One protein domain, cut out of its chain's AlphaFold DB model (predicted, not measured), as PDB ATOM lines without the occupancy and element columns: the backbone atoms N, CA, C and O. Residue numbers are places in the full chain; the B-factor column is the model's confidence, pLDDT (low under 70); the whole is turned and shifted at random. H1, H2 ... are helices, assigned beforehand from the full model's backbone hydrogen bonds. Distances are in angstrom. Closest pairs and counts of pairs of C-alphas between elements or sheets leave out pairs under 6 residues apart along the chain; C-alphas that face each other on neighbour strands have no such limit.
ATOM      1  N   TRP A 105      69.717 150.643 164.046       91.62
ATOM      2  CA  TRP A 105      70.580 151.553 164.796       91.62
ATOM      3  C   TRP A 105      71.420 150.799 165.815       91.62
ATOM      4  O   TRP A 105      72.606 151.097 165.937       91.62
ATOM      5  N   ALA A 106      70.832 149.816 166.501       90.62
ATOM      6  CA  ALA A 106      71.566 148.948 167.415       90.62
ATOM      7  C   ALA A 106      72.729 148.245 166.693       90.62
ATOM      8  O   ALA A 106      73.868 148.380 167.128       90.62
ATOM      9  N   ASP A 107      72.475 147.619 165.539       91.81
ATOM     10  CA  ASP A 107      73.492 146.926 164.732       91.81
ATOM     11  C   ASP A 107      74.610 147.874 164.268       91.81
ATOM     12  O   ASP A 107      75.798 147.538 164.307       91.81
ATOM     13  N   TYR A 108      74.244 149.089 163.843       93.56
ATOM     14  CA  TYR A 108      75.217 150.115 163.468       93.56
ATOM     15  C   TYR A 108      76.094 150.525 164.649       93.56
ATOM     16  O   TYR A 108      77.318 150.583 164.507       93.56
ATOM     17  N   TYR A 109      75.489 150.827 165.800       93.75
ATOM     18  CA  TYR A 109      76.229 151.264 166.978       93.75
ATOM     19  C   TYR A 109      77.107 150.152 167.528       93.75
ATOM     20  O   TYR A 109      78.257 150.420 167.861       93.75
ATOM     21  N   ASP A 110      76.618 148.916 167.534       93.25
ATOM     22  CA  ASP A 110      77.385 147.740 167.927       93.25
ATOM     23  C   ASP A 110      78.623 147.565 167.035       93.25
ATOM     24  O   ASP A 110      79.759 147.498 167.516       93.25
ATOM     25  N   THR A 111      78.430 147.621 165.715       94.19
ATOM     26  CA  THR A 111      79.519 147.520 164.733       94.19
ATOM     27  C   THR A 111      80.520 148.670 164.873       94.19
ATOM     28  O   THR A 111      81.735 148.454 164.869       94.19
ATOM     29  N   ALA A 112      80.041 149.910 164.999       93.38
ATOM     30  CA  ALA A 112      80.883 151.101 165.119       93.38
ATOM     31  C   ALA A 112      81.666 151.134 166.442       93.38
ATOM     32  O   ALA A 112      82.795 151.634 166.476       93.38
ATOM     33  N   LEU A 113      81.079 150.605 167.518       93.44
ATOM     34  CA  LEU A 113      81.710 150.475 168.825       93.44
ATOM     35  C   LEU A 113      82.840 149.443 168.774       93.44
ATOM     36  O   LEU A 113      83.980 149.768 169.102       93.44
ATOM     37  N   HIS A 114      82.559 148.237 168.275       92.44
ATOM     38  CA  HIS A 114      83.541 147.152 168.188       92.44
ATOM     39  C   HIS A 114      84.667 147.418 167.179       92.44
ATOM     40  O   HIS A 114      85.790 146.961 167.373       92.44
ATOM     41  N   SER A 115      84.401 148.186 166.121       92.44
ATOM     42  CA  SER A 115      85.427 148.616 165.158       92.44
ATOM     43  C   SER A 115      86.229 149.846 165.607       92.44
ATOM     44  O   SER A 115      87.170 150.246 164.917       92.44
ATOM     45  N   GLY A 116      85.880 150.462 166.743       90.75
ATOM     46  CA  GLY A 116      86.558 151.652 167.262       90.75
ATOM     47  C   GLY A 116      86.369 152.901 166.395       90.75
ATOM     48  O   GLY A 116      87.200 153.809 166.422       90.75
ATOM     49  N   THR A 117      85.308 152.965 165.586       93.44
ATOM     50  CA  THR A 117      85.035 154.114 164.704       93.44
ATOM     51  C   THR A 117      83.983 155.067 165.256       93.44
ATOM     52  O   THR A 117      83.821 156.157 164.711       93.44
ATOM     53  N   LEU A 118      83.267 154.677 166.316       92.56
ATOM     54  CA  LEU A 118      82.100 155.394 166.836       92.56
ATOM     55  C   LEU A 118      82.372 156.879 167.139       92.56
ATOM     56  O   LEU A 118      81.595 157.745 166.736       92.56
ATOM     57  N   PHE A 119      83.497 157.182 167.790       94.31
ATOM     58  CA  PHE A 119      83.847 158.541 168.227       94.31
ATOM     59  C   PHE A 119      84.949 159.200 167.402       94.31
ATOM     60  O   PHE A 119      85.293 160.360 167.636       94.31
ATOM     61  N   LYS A 120      85.470 158.491 166.400       92.31
ATOM     62  CA  LYS A 120      86.691 158.880 165.704       92.31
ATOM     63  C   LYS A 120      86.571 160.260 165.059       92.31
ATOM     64  O   LYS A 120      85.710 160.498 164.205       92.31
ATOM     65  N   GLY A 121      87.462 161.169 165.453       88.56
ATOM     66  CA  GLY A 121      87.533 162.529 164.907       88.56
ATOM     67  C   GLY A 121      86.342 163.427 165.269       88.56
ATOM     68  O   GLY A 121      86.117 164.444 164.607       88.56
ATOM     69  N   LYS A 122      85.551 163.060 166.284       91.88
ATOM     70  CA  LYS A 122      84.476 163.898 166.825       91.88
ATOM     71  C   LYS A 122      85.021 164.787 167.942       91.88
ATOM     72  O   LYS A 122      85.942 164.414 168.656       91.88
ATOM     73  N   ASN A 123      84.443 165.977 168.107       93.56
ATOM     74  CA  ASN A 123      84.677 166.756 169.325       93.56
ATOM     75  C   ASN A 123      83.885 166.148 170.493       93.56
ATOM     76  O   ASN A 123      82.914 165.426 170.263       93.56
ATOM     77  N   ILE A 124      84.270 166.480 171.725       92.38
ATOM     78  CA  ILE A 124      83.701 165.860 172.925       92.38
ATOM     79  C   ILE A 124      82.181 166.032 173.047       92.38
ATOM     80  O   ILE A 124      81.493 165.079 173.382       92.38
ATOM     81  N   HIS A 125      81.620 167.188 172.682       90.00
ATOM     82  CA  HIS A 125      80.169 167.403 172.754       90.00
ATOM     83  C   HIS A 125      79.400 166.506 171.783       90.00
ATOM     84  O   HIS A 125      78.391 165.904 172.144       90.00
ATOM     85  N   VAL A 126      79.895 166.396 170.548       88.50
ATOM     86  CA  VAL A 126      79.310 165.506 169.541       88.50
ATOM     87  C   VAL A 126      79.488 164.048 169.955       88.50
ATOM     88  O   VAL A 126      78.562 163.262 169.797       88.50
ATOM     89  N   ALA A 127      80.648 163.689 170.504       91.81
ATOM     90  CA  ALA A 127      80.922 162.336 170.967       91.81
ATOM     91  C   ALA A 127      80.004 161.929 172.131       91.81
ATOM     92  O   ALA A 127      79.419 160.855 172.066       91.81
ATOM     93  N   CYS A 128      79.788 162.798 173.124       90.62
ATOM     94  CA  CYS A 128      78.843 162.554 174.218       90.62
ATOM     95  C   CYS A 128      77.404 162.390 173.710       90.62
ATOM     96  O   CYS A 128      76.722 161.463 174.123       90.62
ATOM     97  N   SER A 129      76.959 163.221 172.758       88.94
ATOM     98  CA  SER A 129      75.630 163.056 172.145       88.94
ATOM     99  C   SER A 129      75.488 161.703 171.437       88.94
ATOM    100  O   SER A 129      74.478 161.028 171.609       88.94
ATOM    101  N   ILE A 130      76.506 161.288 170.674       90.06
ATOM    102  CA  ILE A 130      76.535 159.973 170.014       90.06
ATOM    103  C   ILE A 130      76.552 158.847 171.051       90.06
ATOM    104  O   ILE A 130      75.934 157.810 170.835       90.06
ATOM    105  N   ALA A 131      77.260 159.033 172.164       90.31
ATOM    106  CA  ALA A 131      77.364 158.049 173.229       90.31
ATOM    107  C   ALA A 131      76.014 157.839 173.937       90.31
ATOM    108  O   ALA A 131      75.610 156.692 174.127       90.31
ATOM    109  N   SER A 132      75.288 158.920 174.252       89.00
ATOM    110  CA  SER A 132      73.936 158.837 174.822       89.00
ATOM    111  C   SER A 132      72.999 158.089 173.877       89.00
ATOM    112  O   SER A 132      72.355 157.125 174.289       89.00
ATOM    113  N   ASP A 133      73.000 158.448 172.590       87.69
ATOM    114  CA  ASP A 133      72.188 157.765 171.581       87.69
ATOM    115  C   ASP A 133      72.554 156.277 171.466       87.69
ATOM    116  O   ASP A 133      71.673 155.418 171.509       87.69
ATOM    117  N   ALA A 134      73.845 155.950 171.360       90.06
ATOM    118  CA  ALA A 134      74.314 154.576 171.217       90.06
ATOM    119  C   ALA A 134      73.890 153.698 172.401       90.06
ATOM    120  O   ALA A 134      73.381 152.599 172.195       90.06
ATOM    121  N   ALA A 135      74.048 154.184 173.636       89.00
ATOM    122  CA  ALA A 135      73.666 153.426 174.822       89.00
ATOM    123  C   ALA A 135      72.164 153.118 174.847       89.00
ATOM    124  O   ALA A 135      71.783 151.980 175.122       89.00
ATOM    125  N   TRP A 136      71.315 154.094 174.508       87.75
ATOM    126  CA  TRP A 136      69.868 153.887 174.418       87.75
ATOM    127  C   TRP A 136      69.496 152.870 173.340       87.75
ATOM    128  O   TRP A 136      68.733 151.945 173.613       87.75
ATOM    129  N   GLN A 137      70.067 152.995 172.140       88.88
ATOM    130  CA  GLN A 137      69.752 152.099 171.022       88.88
ATOM    131  C   GLN A 137      70.249 150.664 171.243       88.88
ATOM    132  O   GLN A 137      69.619 149.722 170.771       88.88
ATOM    133  N   LEU A 138      71.328 150.475 172.006       88.62
ATOM    134  CA  LEU A 138      71.835 149.153 172.397       88.62
ATOM    135  C   LEU A 138      71.036 148.515 173.554       88.62
ATOM    136  O   LEU A 138      71.317 147.388 173.961       88.62
ATOM    137  N   GLY A 139      70.018 149.203 174.081       85.50
ATOM    138  CA  GLY A 139      69.102 148.682 175.098       85.50
ATOM    139  C   GLY A 139      69.284 149.276 176.495       85.50
ATOM    140  O   GLY A 139      68.657 148.799 177.437       85.50
ATOM    141  N   GLY A 140      70.136 150.291 176.659       83.81
ATOM    142  CA  GLY A 140      70.259 151.079 177.893       83.81
ATOM    143  C   GLY A 140      70.732 150.298 179.123       83.81
ATOM    144  O   GLY A 140      70.584 150.771 180.249       83.81
ATOM    145  N   THR A 141      71.283 149.098 178.932       85.44
ATOM    146  CA  THR A 141      71.768 148.254 180.027       85.44
ATOM    147  C   THR A 141      73.092 148.781 180.573       85.44
ATOM    148  O   THR A 141      73.875 149.402 179.848       85.44
ATOM    149  N   SER A 142      73.387 148.474 181.839       85.19
ATOM    150  CA  SER A 142      74.670 148.817 182.475       85.19
ATOM    151  C   SER A 142      75.879 148.327 181.661       85.19
ATOM    152  O   SER A 142      76.872 149.044 181.507       85.19
ATOM    153  N   HIS A 143      75.767 147.144 181.039       88.62
ATOM    154  CA  HIS A 143      76.802 146.603 180.156       88.62
ATOM    155  C   HIS A 143      77.111 147.540 178.982       88.62
ATOM    156  O   HIS A 143      78.267 147.915 178.781       88.62
ATOM    157  N   TRP A 144      76.091 147.952 178.226       89.56
ATOM    158  CA  TRP A 144      76.287 148.809 177.057       89.56
ATOM    159  C   TRP A 144      76.707 150.224 177.434       89.56
ATOM    160  O   TRP A 144      77.621 150.760 176.813       89.56
ATOM    161  N   CYS A 145      76.133 150.792 178.497       88.31
ATOM    162  CA  CYS A 145      76.549 152.097 179.018       88.31
ATOM    163  C   CYS A 145      78.041 152.091 179.391       88.31
ATOM    164  O   CYS A 145      78.788 153.007 179.037       88.31
ATOM    165  N   THR A 146      78.509 151.005 180.015       88.25
ATOM    166  CA  THR A 146      79.924 150.813 180.346       88.25
ATOM    167  C   THR A 146      80.795 150.707 179.096       88.25
ATOM    168  O   THR A 146      81.835 151.362 179.019       88.25
ATOM    169  N   GLN A 147      80.406 149.895 178.110       90.19
ATOM    170  CA  GLN A 147      81.192 149.691 176.884       90.19
ATOM    171  C   GLN A 147      81.313 150.977 176.058       90.19
ATOM    172  O   GLN A 147      82.407 151.345 175.629       90.19
ATOM    173  N   VAL A 148      80.204 151.695 175.891       91.81
ATOM    174  CA  VAL A 148      80.158 152.975 175.178       91.81
ATOM    175  C   VAL A 148      81.039 154.009 175.880       91.81
ATOM    176  O   VAL A 148      81.854 154.668 175.234       91.81
ATOM    177  N   THR A 149      80.957 154.104 177.207       89.88
ATOM    178  CA  THR A 149      81.787 155.042 177.974       89.88
ATOM    179  C   THR A 149      83.266 154.678 177.931       89.88
ATOM    180  O   THR A 149      84.106 155.562 177.794       89.88
ATOM    181  N   LYS A 150      83.615 153.387 177.986       89.69
ATOM    182  CA  LYS A 150      85.000 152.927 177.794       89.69
ATOM    183  C   LYS A 150      85.554 153.369 176.448       89.69
ATOM    184  O   LYS A 150      86.663 153.891 176.395       89.69
ATOM    185  N   ALA A 151      84.782 153.195 175.379       91.94
ATOM    186  CA  ALA A 151      85.185 153.634 174.049       91.94
ATOM    187  C   ALA A 151      85.329 155.164 173.962       91.94
ATOM    188  O   ALA A 151      86.267 155.648 173.331       91.94
ATOM    189  N   LEU A 152      84.462 155.924 174.639       91.81
ATOM    190  CA  LEU A 152      84.561 157.384 174.712       91.81
ATOM    191  C   LEU A 152      85.842 157.819 175.437       91.81
ATOM    192  O   LEU A 152      86.615 158.616 174.910       91.81
ATOM    193  N   LEU A 153      86.104 157.265 176.622       90.31
ATOM    194  CA  LEU A 153      87.316 157.549 177.396       90.31
ATOM    195  C   LEU A 153      88.588 157.157 176.638       90.31
ATOM    196  O   LEU A 153      89.585 157.871 176.715       90.31
ATOM    197  N   ALA A 154      88.557 156.052 175.890       90.44
ATOM    198  CA  ALA A 154      89.680 155.614 175.068       90.44
ATOM    199  C   ALA A 154      89.988 156.603 173.931       90.44
ATOM    200  O   ALA A 154      91.154 156.943 173.735       90.44
ATOM    201  N   GLU A 155      88.969 157.112 173.224       93.31
ATOM    202  CA  GLU A 155      89.155 158.121 172.164       93.31
ATOM    203  C   GLU A 155      89.781 159.411 172.718       93.31
ATOM    204  O   GLU A 155      90.667 159.993 172.094       93.31
ATOM    205  N   PHE A 156      89.370 159.836 173.916       91.69
ATOM    206  CA  PHE A 156      89.858 161.062 174.560       91.69
ATOM    207  C   PHE A 156      90.976 160.828 175.585       91.69
ATOM    208  O   PHE A 156      91.290 161.731 176.360       91.69
ATOM    209  N   HIS A 157      91.623 159.657 175.589       90.38
ATOM    210  CA  HIS A 157      92.609 159.289 176.611       90.38
ATOM    211  C   HIS A 157      93.729 160.329 176.753       90.38
ATOM    212  O   HIS A 157      94.070 160.715 177.866       90.38
ATOM    213  N   MET A 158      94.264 160.832 175.633       86.81
ATOM    214  CA  MET A 158      95.320 161.855 175.644       86.81
ATOM    215  C   MET A 158      94.887 163.163 176.317       86.81
ATOM    216  O   MET A 158      95.686 163.812 176.988       86.81
ATOM    217  N   ASP A 159      93.622 163.555 176.160       87.12
ATOM    218  CA  ASP A 159      93.085 164.742 176.827       87.12
ATOM    219  C   ASP A 159      92.812 164.467 178.318       87.12
ATOM    220  O   ASP A 159      92.790 165.398 179.122       87.12
ATOM    221  N   LEU A 160      92.662 163.199 178.710       88.00
ATOM    222  CA  LEU A 160      92.267 162.764 180.050       88.00
ATOM    223  C   LEU A 160      93.415 162.217 180.916       88.00
ATOM    224  O   LEU A 160      93.157 161.812 182.047       88.00
ATOM    225  N   GLU A 161      94.671 162.254 180.462       82.38
ATOM    226  CA  GLU A 161      95.828 161.732 181.223       82.38
ATOM    227  C   GLU A 161      95.961 162.326 182.636       82.38
ATOM    228  O   GLU A 161      96.436 161.665 183.556       82.38
ATOM    229  N   GLN A 162      95.537 163.580 182.816       75.44
ATOM    230  CA  GLN A 162      95.590 164.304 184.094       75.44
ATOM    231  C   GLN A 162      94.236 164.355 184.811       75.44
ATOM    232  O   GLN A 162      94.062 165.136 185.750       75.44
ATOM    233  N   ALA A 163      93.242 163.622 184.320       77.00
ATOM    234  CA  ALA A 163      91.906 163.664 184.879       77.00
ATOM    235  C   ALA A 163      91.804 162.793 186.149       77.00
ATOM    236  O   ALA A 163      92.578 161.845 186.306       77.00
ATOM    237  N   PRO A 164      90.869 163.092 187.071       77.06
ATOM    238  CA  PRO A 164      90.699 162.321 188.300       77.06
ATOM    239  C   PRO A 164      90.448 160.833 188.024       77.06
ATOM    240  O   PRO A 164      89.723 160.486 187.089       77.06
ATOM    241  N   HIS A 165      90.982 159.950 188.879       75.69
ATOM    242  CA  HIS A 165      90.777 158.497 188.767       75.69
ATOM    243  C   HIS A 165      89.297 158.089 188.780       75.69
ATOM    244  O   HIS A 165      88.932 157.080 188.188       75.69
ATOM    245  N   GLU A 166      88.436 158.900 189.393       76.75
ATOM    246  CA  GLU A 166      86.989 158.688 189.467       76.75
ATOM    247  C   GLU A 166      86.313 158.608 188.089       76.75
ATOM    248  O   GLU A 166      85.364 157.847 187.932       76.75
ATOM    249  N   LEU A 167      86.832 159.297 187.062       76.81
ATOM    250  CA  LEU A 167      86.299 159.196 185.693       76.81
ATOM    251  C   LEU A 167      86.493 157.805 185.080       76.81
ATOM    252  O   LEU A 167      85.743 157.412 184.185       76.81
ATOM    253  N   TRP A 168      87.494 157.074 185.568       76.69
ATOM    254  CA  TRP A 168      87.864 155.734 185.123       76.69
ATOM    255  C   TRP A 168      87.182 154.633 185.945       76.69
ATOM    256  O   TRP A 168      87.357 153.450 185.652       76.69
ATOM    257  N   ASN A 169      86.391 155.006 186.957       74.56
ATOM    258  CA  ASN A 169      85.604 154.061 187.732       74.56
ATOM    259  C   ASN A 169      84.304 153.742 186.991       74.56
ATOM    260  O   ASN A 169      83.378 154.549 186.919       74.56
ATOM    261  N   PHE A 170      84.229 152.526 186.464       67.56
ATOM    262  CA  PHE A 170      83.022 151.996 185.841       67.56
ATOM    263  C   PHE A 170      82.085 151.479 186.931       67.56
ATOM    264  O   PHE A 170      82.087 150.290 187.244       67.56
ATOM    265  N   MET A 171      81.329 152.378 187.560       63.44
ATOM    266  CA  MET A 171      80.161 151.949 188.330       63.44
ATOM    267  C   MET A 171      79.090 151.445 187.362       63.44
ATOM    268  O   MET A 171      79.013 151.906 186.226       63.44
ATOM    269  N   GLU A 172      78.283 150.477 187.784       65.81
ATOM    270  CA  GLU A 172      77.132 150.039 186.999       65.81
ATOM    271  C   GLU A 172      76.096 151.172 186.968       65.81
ATOM    272  O   GLU A 172      75.320 151.316 187.906       65.81
ATOM    273  N   TYR A 173      76.110 152.002 185.922       72.38
ATOM    274  CA  TYR A 173      75.113 153.056 185.719       72.38
ATOM    275  C   TYR A 173      74.179 152.723 184.560       72.38
ATOM    276  O   TYR A 173      74.554 152.103 183.561       72.38
ATOM    277  N   THR A 174      72.933 153.150 184.710       69.19
ATOM    278  CA  THR A 174      71.905 153.074 183.669       69.19
ATOM    279  C   THR A 174      72.034 154.239 182.683       69.19
ATOM    280  O   THR A 174      72.710 155.232 182.960       69.19
ATOM    281  N   ALA A 175      71.357 154.161 181.531       65.69
ATOM    282  CA  ALA A 175      71.409 155.217 180.513       65.69
ATOM    283  C   ALA A 175      71.015 156.616 181.040       65.69
ATOM    284  O   ALA A 175      71.512 157.613 180.530       65.69
ATOM    285  N   GLY A 176      70.175 156.702 182.083       66.94
ATOM    286  CA  GLY A 176      69.786 157.977 182.701       66.94
ATOM    287  C   GLY A 176      70.850 158.605 183.613       66.94
ATOM    288  O   GLY A 176      70.890 159.820 183.760       66.94
ATOM    289  N   GLU A 177      71.729 157.800 184.210       74.25
ATOM    290  CA  GLU A 177      72.816 158.265 185.093       74.25
ATOM    291  C   GLU A 177      74.102 158.571 184.308       74.25
ATOM    292  O   GLU A 177      74.979 159.305 184.767       74.25
ATOM    293  N   MET A 178      74.197 158.035 183.091       78.81
ATOM    294  CA  MET A 178      75.332 158.188 182.189       78.81
ATOM    295  C   MET A 178      75.565 159.644 181.753       78.81
ATOM    296  O   MET A 178      76.713 160.063 181.604       78.81
ATOM    297  N   ASP A 179      74.501 160.437 181.601       79.62
ATOM    298  CA  ASP A 179      74.607 161.835 181.165       79.62
ATOM    299  C   ASP A 179      75.394 162.703 182.167       79.62
ATOM    300  O   ASP A 179      76.147 163.595 181.765       79.62
ATOM    301  N   GLU A 180      75.292 162.429 183.472       83.31
ATOM    302  CA  GLU A 180      76.096 163.116 184.496       83.31
ATOM    303  C   GLU A 180      77.581 162.732 184.405       83.31
ATOM    304  O   GLU A 180      78.474 163.580 184.542       83.31
ATOM    305  N   HIS A 181      77.867 161.469 184.084       84.25
ATOM    306  CA  HIS A 181      79.238 161.017 183.845       84.25
ATOM    307  C   HIS A 181      79.830 161.683 182.597       84.25
ATOM    308  O   HIS A 181      80.960 162.176 182.622       84.25
ATOM    309  N   PHE A 182      79.044 161.818 181.526       87.81
ATOM    310  CA  PHE A 182      79.449 162.535 180.315       87.81
ATOM    311  C   PHE A 182      79.712 164.020 180.551       87.81
ATOM    312  O   PHE A 182      80.646 164.565 179.954       87.81
ATOM    313  N   LYS A 183      78.971 164.687 181.445       87.50
ATOM    314  CA  LYS A 183      79.295 166.066 181.858       87.50
ATOM    315  C   LYS A 183      80.674 166.138 182.505       87.50
ATOM    316  O   LYS A 183      81.467 167.007 182.140       87.50
ATOM    317  N   SER A 184      80.982 165.204 183.400       88.00
ATOM    318  CA  SER A 184      82.270 165.148 184.102       88.00
ATOM    319  C   SER A 184      83.435 164.890 183.137       88.00
ATOM    320  O   SER A 184      84.441 165.603 183.170       88.00
ATOM    321  N   ILE A 185      83.268 163.954 182.195       88.69
ATOM    322  CA  ILE A 185      84.237 163.700 181.115       88.69
ATOM    323  C   ILE A 185      84.423 164.954 180.254       88.69
ATOM    324  O   ILE A 185      85.551 165.367 179.986       88.69
ATOM    325  N   THR A 186      83.324 165.600 179.857       90.38
ATOM    326  CA  THR A 186      83.360 166.811 179.026       90.38
ATOM    327  C   THR A 186      84.157 167.924 179.699       90.38
ATOM    328  O   THR A 186      85.026 168.528 179.070       90.38
ATOM    329  N   GLN A 187      83.912 168.177 180.984       90.12
ATOM    330  CA  GLN A 187      84.641 169.189 181.748       90.12
ATOM    331  C   GLN A 187      86.143 168.890 181.811       90.12
ATOM    332  O   GLN A 187      86.954 169.794 181.599       90.12
ATOM    333  N   ALA A 188      86.526 167.632 182.039       87.94
ATOM    334  CA  ALA A 188      87.928 167.228 182.098       87.94
ATOM    335  C   ALA A 188      88.649 167.387 180.748       87.94
ATOM    336  O   ALA A 188      89.748 167.950 180.703       87.94
ATOM    337  N   VAL A 189      88.011 166.977 179.645       88.81
ATOM    338  CA  VAL A 189      88.548 167.158 178.285       88.81
ATOM    339  C   VAL A 189      88.739 168.643 177.972       88.81
ATOM    340  O   VAL A 189      89.819 169.055 177.547       88.81
ATOM    341  N   LEU A 190      87.728 169.477 178.235       90.75
ATOM    342  CA  LEU A 190      87.804 170.916 177.969       90.75
ATOM    343  C   LEU A 190      88.876 171.609 178.817       90.75
ATOM    344  O   LEU A 190      89.604 172.459 178.305       90.75
ATOM    345  N   ALA A 191      89.023 171.228 180.089       87.38
ATOM    346  CA  ALA A 191      90.077 171.753 180.953       87.38
ATOM    347  C   ALA A 191      91.476 171.423 180.405       87.38
ATOM    348  O   ALA A 191      92.362 172.279 180.394       87.38
ATOM    349  N   SER A 192      91.672 170.205 179.898       87.88
ATOM    350  CA  SER A 192      92.932 169.794 179.277       87.88
ATOM    351  C   SER A 192      93.222 170.558 177.985       87.88
ATOM    352  O   SER A 192      94.308 171.120 177.819       87.88
ATOM    353  N   GLN A 193      92.226 170.685 177.107       87.81
ATOM    354  CA  GLN A 193      92.342 171.449 175.864       87.81
ATOM    355  C   GLN A 193      92.631 172.933 176.130       87.81
ATOM    356  O   GLN A 193      93.459 173.527 175.435       87.81
ATOM    357  N   ALA A 194      92.027 173.517 177.169       86.38
ATOM    358  CA  ALA A 194      92.312 174.880 177.610       86.38
ATOM    359  C   ALA A 194      93.762 175.035 178.098       86.38
ATOM    360  O   ALA A 194      94.442 175.977 177.687       86.38
ATOM    361  N   ARG A 195      94.281 174.087 178.896       85.69
ATOM    362  CA  ARG A 195      95.698 174.073 179.310       85.69
ATOM    363  C   ARG A 195      96.637 173.999 178.108       85.69
ATOM    364  O   ARG A 195      97.570 174.791 178.008       85.69
ATOM    365  N   GLN A 196      96.378 173.094 177.166       84.62
ATOM    366  CA  GLN A 196      97.187 172.978 175.951       84.62
ATOM    367  C   GLN A 196      97.119 174.243 175.085       84.62
ATOM    368  O   GLN A 196      98.123 174.646 174.499       84.62
ATOM    369  N   ALA A 197      95.949 174.875 174.980       85.06
ATOM    370  CA  ALA A 197      95.790 176.129 174.252       85.06
ATOM    371  C   ALA A 197      96.589 177.262 174.909       85.06
ATOM    372  O   ALA A 197      97.322 177.948 174.204       85.06
ATOM    373  N   ALA A 198      96.521 177.394 176.238       82.31
ATOM    374  CA  ALA A 198      97.283 178.382 176.998       82.31
ATOM    375  C   ALA A 198      98.801 178.204 176.834       82.31
ATOM    376  O   ALA A 198      99.517 179.186 176.656       82.31
ATOM    377  N   LEU A 199      99.295 176.961 176.814       82.44
ATOM    378  CA  LEU A 199     100.708 176.677 176.534       82.44
ATOM    379  C   LEU A 199     101.116 177.113 175.118       82.44
ATOM    380  O   LEU A 199     102.188 177.681 174.938       82.44
TER     381      LEU A 199
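Overview. This is residues 105 to 199 of the 284 residues of an uncharacterized protein of Dimargaris cristalligena (UniProt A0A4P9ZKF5). Three helices, H2, H3 and H6, lie side by side as a small bundle with their centres in a triangle, and H6, the longest, runs on past the other two towards Leu 199. H1 meets the last residues of H2 at a slant, and the two short helices H4 and H5 lie on the stretch that leads from the end of H3 back to the beginning of H6. The printed part has 95 residues with six named helices, H1 to H6 in order along the chain, and no named strand; the class is all helix. It is compact, with a radius of gyration of the C-alphas of 12.9 A, and elongated, spanning 42 by 25 by 16 A.

Arrangement. H1, residues 105 to 114, touches H2, residues 124 to 137, with residues 134 to 137 of H2 alone; the closest C-alphas are those of Ala 106 and Gln 137, 5.1 A apart. The two run opposite ways at a steep tilt of 58 degrees. H2 and H3, residues 142 to 155, form a helical hairpin: they touch, closest at the C-alphas of Ala 135 and Cys 145, 5.3 A apart, at a shallow tilt of 24 degrees, opposite ways. H1 and H3 are close but not clearly touching, with the C-alphas of Leu 113 and Val 148 closest at 7.0 A. H6, residues 175 to 199, is the hub, touching four other helices. It touches H2 at a shallow tilt of 18 degrees, opposite ways, with the C-alphas of Cys 128 and Phe 182 closest at 6.1 A. With residues 175 to 185 alone it touches H3, the same way at a shallow tilt of 9 degrees, and the C-alphas of Cys 145 and Ala 175 are closest at 6.2 A. H4, residues 157 to 160, touches residues 188 to 193 of H6, with the C-alphas of Asp 159 and Val 189 closest at 5.3 A. H5, residues 165 to 168, only just touches H6, with 3 pairs of C-alphas within 8 A; the closest are those of Leu 167 and Ile 185, 6.7 A apart. H1 and H6 are apart. Every O i to N i+4 pair is within hydrogen-bond range in H1, H2 and H3, and 18 of 21 are in H6; H4 and H5 are too short for such a pair.

Along the chain. H1 begins at C-alpha 105 (70.580, 151.553, 164.796) and is 14.1 A long. H2 is 19.7 A and H3 20.1 A long. H6 is 36.5 A long, from C-alpha 175 (71.409, 155.217, 180.513) to C-alpha 199 (100.708, 176.677, 176.534).

Size, cuts and confidence. The two C-alphas farthest apart, those of Gly 139 and Leu 199, are 42.2 A apart. The printed part has no cut and no long link. Mean pLDDT of the printed part is 86.2, and residues 170 to 172 and 174 to 176 are under 70.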